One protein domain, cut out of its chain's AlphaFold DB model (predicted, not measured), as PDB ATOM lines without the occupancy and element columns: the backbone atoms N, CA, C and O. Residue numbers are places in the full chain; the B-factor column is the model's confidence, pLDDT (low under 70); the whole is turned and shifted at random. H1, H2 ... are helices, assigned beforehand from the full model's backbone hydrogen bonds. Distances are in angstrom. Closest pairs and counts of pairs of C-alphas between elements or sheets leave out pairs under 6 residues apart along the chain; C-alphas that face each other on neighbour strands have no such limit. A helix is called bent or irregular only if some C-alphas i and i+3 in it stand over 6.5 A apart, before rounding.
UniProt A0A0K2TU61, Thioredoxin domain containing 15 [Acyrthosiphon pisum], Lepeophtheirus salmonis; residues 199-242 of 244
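What this domain is: This is residues 199 to 242 of the 244 residues of the protein "Thioredoxin domain containing 15 [Acyrthosiphon pisum]" of Lepeophtheirus salmonis (UniProt A0A0K2TU61). Two long helices, H1 and then H2, meet near their ends in a wide, open L, with the corner at Ser 219 and the two arms spreading away from it. Neither arm folds back on the other, and residues 199 to 242 stand free. The printed part has 44 residues with two named helices, H1 before H2, and no named strand; the class is all helix. The whole is extended, with a radius of gyration of the C-alphas of 16.7 A, and spans 53 by 23 by 7 A.

Where its parts are: H1 takes residues 199 to 218 and is 28.8 A long from first to last C-alpha. It begins at C-alpha 199, at (116.781, 82.964, 52.831), and ends at C-alpha 218, at (111.202, 81.435, 81.094). H2 takes residues 220 to 241, is 32.4 A long, and ends at C-alpha 241, at (144.305, 83.849, 95.717). Neither helix is bent or irregular.

How they stand to each other: H1 and H2 are joined by a tight link of 1 residue, Ser 219. They are close but not clearly touching, with 1 pair of C-alphas within 8 A. The closest C-alphas of the two, those of Ala 216 and Cys 222, are 5.9 A apart. Their lines stand about perpendicular, at 78 degrees, and their centres are 26.9 A apart. In H1 and H2 every O i to N i+4 pair is within hydrogen-bond range.

The domain as a whole: The two C-alphas farthest apart, those of Cys 200 and His 242, are 53.2 A apart. The printed part runs from residue 199 to 242 with no cut, and it has no long link. In this predicted model the mean pLDDT of the printed part is 82.8; residues 220 to 222 and 240 to 242 are under 70.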
ATOM      1  N   TYR A 199     117.485  82.064  51.920       83.25
ATOM      2  CA  TYR A 199     116.781  82.964  52.831       83.25
ATOM      3  C   TYR A 199     115.747  82.243  53.706       83.25
ATOM      4  O   TYR A 199     115.505  82.686  54.830       83.25
ATOM      5  N   CYS A 200     115.164  81.132  53.242       82.31
ATOM      6  CA  CYS A 200     114.228  80.339  54.041       82.31
ATOM      7  C   CYS A 200     114.958  79.684  55.212       82.31
ATOM      8  O   CYS A 200     114.459  79.702  56.338       82.31
ATOM      9  N   LEU A 201     116.171  79.181  54.963       84.94
ATOM     10  CA  LEU A 201     117.031  78.647  56.014       84.94
ATOM     11  C   LEU A 201     117.374  79.729  57.043       84.94
ATOM     12  O   LEU A 201     117.206  79.508  58.242       84.94
ATOM     13  N   LEU A 202     117.807  80.908  56.590       86.94
ATOM     14  CA  LEU A 202     118.103  82.030  57.487       86.94
ATOM     15  C   LEU A 202     116.890  82.384  58.354       86.94
ATOM     16  O   LEU A 202     117.015  82.507  59.573       86.94
ATOM     17  N   LEU A 203     115.702  82.471  57.753       89.75
ATOM     18  CA  LEU A 203     114.472  82.767  58.479       89.75
ATOM     19  C   LEU A 203     114.137  81.671  59.505       89.75
ATOM     20  O   LEU A 203     113.848  81.987  60.660       89.75
ATOM     21  N   ALA A 204     114.269  80.393  59.144       93.12
ATOM     22  CA  ALA A 204     114.047  79.274  60.060       93.12
ATOM     23  C   ALA A 204     115.008  79.298  61.264       93.12
ATOM     24  O   ALA A 204     114.587  79.077  62.404       93.12
ATOM     25  N   TRP A 205     116.279  79.639  61.042       94.06
ATOM     26  CA  TRP A 205     117.263  79.821  62.113       94.06
ATOM     27  C   TRP A 205     116.900  80.987  63.032       94.06
ATOM     28  O   TRP A 205     116.915  80.829  64.254       94.06
ATOM     29  N   THR A 206     116.513  82.135  62.471       94.06
ATOM     30  CA  THR A 206     116.086  83.288  63.284       94.06
ATOM     31  C   THR A 206     114.845  82.969  64.121       94.06
ATOM     32  O   THR A 206     114.787  83.328  65.299       94.06
ATOM     33  N   PHE A 207     113.887  82.221  63.568       94.88
ATOM     34  CA  PHE A 207     112.702  81.769  64.295       94.88
ATOM     35  C   PHE A 207     113.063  80.774  65.408       94.88
ATOM     36  O   PHE A 207     112.648  80.926  66.555       94.88
ATOM     37  N   THR A 208     113.909  79.790  65.107       93.69
ATOM     38  CA  THR A 208     114.338  78.783  66.088       93.69
ATOM     39  C   THR A 208     115.091  79.425  67.251       93.69
ATOM     40  O   THR A 208     114.812  79.124  68.412       93.69
ATOM     41  N   LEU A 209     116.000  80.363  66.967       94.25
ATOM     42  CA  LEU A 209     116.759  81.084  67.992       94.25
ATOM     43  C   LEU A 209     115.874  82.006  68.839       94.25
ATOM     44  O   LEU A 209     116.052  82.085  70.056       94.25
ATOM     45  N   THR A 210     114.895  82.682  68.237       92.88
ATOM     46  CA  THR A 210     113.962  83.538  68.993       92.88
ATOM     47  C   THR A 210     113.069  82.718  69.922       92.88
ATOM     48  O   THR A 210     112.927  83.057  71.096       92.88
ATOM     49  N   VAL A 211     112.540  81.582  69.465       90.81
ATOM     50  CA  VAL A 211     111.787  80.664  70.333       90.81
ATOM     51  C   VAL A 211     112.687  80.117  71.445       90.81
ATOM     52  O   VAL A 211     112.322  80.183  72.621       90.81
ATOM     53  N   LEU A 212     113.891  79.645  71.108       89.69
ATOM     54  CA  LEU A 212     114.839  79.091  72.078       89.69
ATOM     55  C   LEU A 212     115.191  80.098  73.181       89.69
ATOM     56  O   LEU A 212     115.188  79.742  74.358       89.69
ATOM     57  N   THR A 213     115.444  81.357  72.823       87.62
ATOM     58  CA  THR A 213     115.771  82.419  73.789       87.62
ATOM     59  C   THR A 213     114.592  82.760  74.703       87.62
ATOM     60  O   THR A 213     114.785  82.891  75.912       87.62
ATOM     61  N   VAL A 214     113.361  82.817  74.181       88.38
ATOM     62  CA  VAL A 214     112.151  83.043  74.996       88.38
ATOM     63  C   VAL A 214     111.906  81.888  75.974       88.38
ATOM     64  O   VAL A 214     111.589  82.122  77.144       88.38
ATOM     65  N   TYR A 215     112.077  80.642  75.527       85.75
ATOM     66  CA  TYR A 215     111.928  79.468  76.390       85.75
ATOM     67  C   TYR A 215     113.043  79.369  77.433       85.75
ATOM     68  O   TYR A 215     112.759  79.073  78.595       85.75
ATOM     69  N   ALA A 216     114.289  79.664  77.056       82.00
ATOM     70  CA  ALA A 216     115.406  79.724  77.992       82.00
ATOM     71  C   ALA A 216     115.159  80.794  79.065       82.00
ATOM     72  O   ALA A 216     115.280  80.494  80.249       82.00
ATOM     73  N   GLY A 217     114.700  81.988  78.678       82.12
ATOM     74  CA  GLY A 217     114.386  83.068  79.617       82.12
ATOM     75  C   GLY A 217     113.253  82.745  80.598       82.12
ATOM     76  O   GLY A 217     113.250  83.251  81.718       82.12
ATOM     77  N   LYS A 218     112.301  81.882  80.217       79.56
ATOM     78  CA  LYS A 218     111.202  81.435  81.094       79.56
ATOM     79  C   LYS A 218     111.540  80.220  81.959       79.56
ATOM     80  O   LYS A 218     110.861  79.980  82.957       79.56
ATOM     81  N   SER A 219     112.531  79.424  81.574       78.88
ATOM     82  CA  SER A 219     112.839  78.168  82.257       78.88
ATOM     83  C   SER A 219     113.644  78.411  83.535       78.88
ATOM     84  O   SER A 219     114.697  79.051  83.507       78.88
ATOM     85  N   SER A 220     113.210  77.825  84.658       65.50
ATOM     86  CA  SER A 220     113.963  77.861  85.926       65.50
ATOM     87  C   SER A 220     115.350  77.215  85.812       65.50
ATOM     88  O   SER A 220     116.238  77.484  86.620       65.50
ATOM     89  N   SER A 221     115.580  76.404  84.775       64.94
ATOM     90  CA  SER A 221     116.895  75.857  84.446       64.94
ATOM     91  C   SER A 221     117.897  76.926  84.002       64.94
ATOM     92  O   SER A 221     119.083  76.756  84.258       64.94
ATOM     93  N   CYS A 222     117.464  78.033  83.385       64.69
ATOM     94  CA  CYS A 222     118.367  79.126  83.006       64.69
ATOM     95  C   CYS A 222     118.885  79.875  84.237       64.69
ATOM     96  O   CYS A 222     120.068  80.193  84.299       64.69
ATOM     97  N   GLN A 223     118.041  80.052  85.259       71.38
ATOM     98  CA  GLN A 223     118.477  80.580  86.555       71.38
ATOM     99  C   GLN A 223     119.532  79.663  87.184       71.38
ATOM    100  O   GLN A 223     120.617  80.129  87.507       71.38
ATOM    101  N   LYS A 224     119.284  78.345  87.220       77.75
ATOM    102  CA  LYS A 224     120.259  77.359  87.729       77.75
ATOM    103  C   LYS A 224     121.584  77.379  86.967       77.75
ATOM    104  O   LYS A 224     122.637  77.235  87.572       77.75
ATOM    105  N   LEU A 225     121.545  77.547  85.646       80.44
ATOM    106  CA  LEU A 225     122.745  77.595  84.809       80.44
ATOM    107  C   LEU A 225     123.519  78.904  85.032       80.44
ATOM    108  O   LEU A 225     124.741  78.877  85.152       80.44
ATOM    109  N   MET A 226     122.810  80.026  85.180       79.19
ATOM    110  CA  MET A 226     123.395  81.317  85.551       79.19
ATOM    111  C   MET A 226     124.032  81.268  86.948       79.19
ATOM    112  O   MET A 226     125.119  81.810  87.150       79.19
ATOM    113  N   ASP A 227     123.390  80.589  87.899       80.88
ATOM    114  CA  ASP A 227     123.909  80.393  89.255       80.88
ATOM    115  C   ASP A 227     125.139  79.474  89.255       80.88
ATOM    116  O   ASP A 227     126.132  79.783  89.912       80.88
ATOM    117  N   SER A 228     125.144  78.408  88.447       84.06
ATOM    118  CA  SER A 228     126.326  77.561  88.243       84.06
ATOM    119  C   SER A 228     127.494  78.333  87.631       84.06
ATOM    120  O   SER A 228     128.619  78.190  88.100       84.06
ATOM    121  N   ILE A 229     127.251  79.187  86.629       84.56
ATOM    122  CA  ILE A 229     128.296  80.038  86.040       84.56
ATOM    123  C   ILE A 229     128.861  80.990  87.100       84.56
ATOM    124  O   ILE A 229     130.076  81.081  87.245       84.56
ATOM    125  N   LYS A 230     128.005  81.658  87.884       86.69
ATOM    126  CA  LYS A 230     128.450  82.539  88.979       86.69
ATOM    127  C   LYS A 230     129.270  81.795  90.033       86.69
ATOM    128  O   LYS A 230     130.263  82.335  90.514       86.69
ATOM    129  N   ASN A 231     128.877  80.569  90.374       86.88
ATOM    130  CA  ASN A 231     129.614  79.740  91.323       86.88
ATOM    131  C   ASN A 231     130.978  79.316  90.767       86.88
ATOM    132  O   ASN A 231     131.960  79.395  91.493       86.88
ATOM    133  N   ILE A 232     131.060  78.949  89.484       89.31
ATOM    134  CA  ILE A 232     132.331  78.632  88.815       89.31
ATOM    135  C   ILE A 232     133.256  79.854  88.801       89.31
ATOM    136  O   ILE A 232     134.424  79.730  89.150       89.31
ATOM    137  N   TRP A 233     132.746  81.042  88.463       84.38
ATOM    138  CA  TRP A 233     133.534  82.280  88.506       84.38
ATOM    139  C   TRP A 233     134.059  82.586  89.909       84.38
ATOM    140  O   TRP A 233     135.224  82.938  90.063       84.38
ATOM    141  N   ARG A 234     133.219  82.418  90.937       87.25
ATOM    142  CA  ARG A 234     133.634  82.613  92.331       87.25
ATOM    143  C   ARG A 234     134.701  81.598  92.757       87.25
ATOM    144  O   ARG A 234     135.621  81.976  93.469       87.25
ATOM    145  N   GLU A 235     134.593  80.346  92.323       87.31
ATOM    146  CA  GLU A 235     135.582  79.304  92.623       87.31
ATOM    147  C   GLU A 235     136.936  79.592  91.953       87.31
ATOM    148  O   GLU A 235     137.980  79.464  92.588       87.31
ATOM    149  N   VAL A 236     136.931  80.047  90.695       85.06
ATOM    150  CA  VAL A 236     138.156  80.421  89.965       85.06
ATOM    151  C   VAL A 236     138.875  81.602  90.630       85.06
ATOM    152  O   VAL A 236     140.102  81.589  90.718       85.06
ATOM    153  N   GLU A 237     138.131  82.583  91.146       82.44
ATOM    154  CA  GLU A 237     138.694  83.726  91.879       82.44
ATOM    155  C   GLU A 237     139.388  83.291  93.183       82.44
ATOM    156  O   GLU A 237     140.492  83.739  93.490       82.44
ATOM    157  N   ILE A 238     138.773  82.370  93.936       80.38
ATOM    158  CA  ILE A 238     139.335  81.847  95.193       80.38
ATOM    159  C   ILE A 238     140.606  81.031  94.921       80.38
ATOM    160  O   ILE A 238     141.593  81.171  95.639       80.38
ATOM    161  N   GLN A 239     140.616  80.212  93.866       75.62
ATOM    162  CA  GLN A 239     141.804  79.451  93.471       75.62
ATOM    163  C   GLN A 239     142.970  80.365  93.057       75.62
ATOM    164  O   GLN A 239     144.117  80.028  93.333       75.62
ATOM    165  N   HIS A 240     142.706  81.532  92.457       67.88
ATOM    166  CA  HIS A 240     143.755  82.507  92.129       67.88
ATOM    167  C   HIS A 240     144.457  83.065  93.378       67.88
ATOM    168  O   HIS A 240     145.674  83.201  93.376       67.88
ATOM    169  N   GLN A 241     143.729  83.310  94.473       65.56
ATOM    170  CA  GLN A 241     144.305  83.849  95.717       65.56
ATOM    171  C   GLN A 241     145.174  82.854  96.504       65.56
ATOM    172  O   GLN A 241     145.858  83.253  97.442       65.56
ATOM    173  N   HIS A 242     145.126  81.564  96.166       63.56
ATOM    174  CA  HIS A 242     145.900  80.514  96.835       63.56
ATOM    175  C   HIS A 242     147.140  80.064  96.042       63.56
ATOM    176  O   HIS A 242     147.831  79.144  96.483       63.56
TER     177      HIS A 242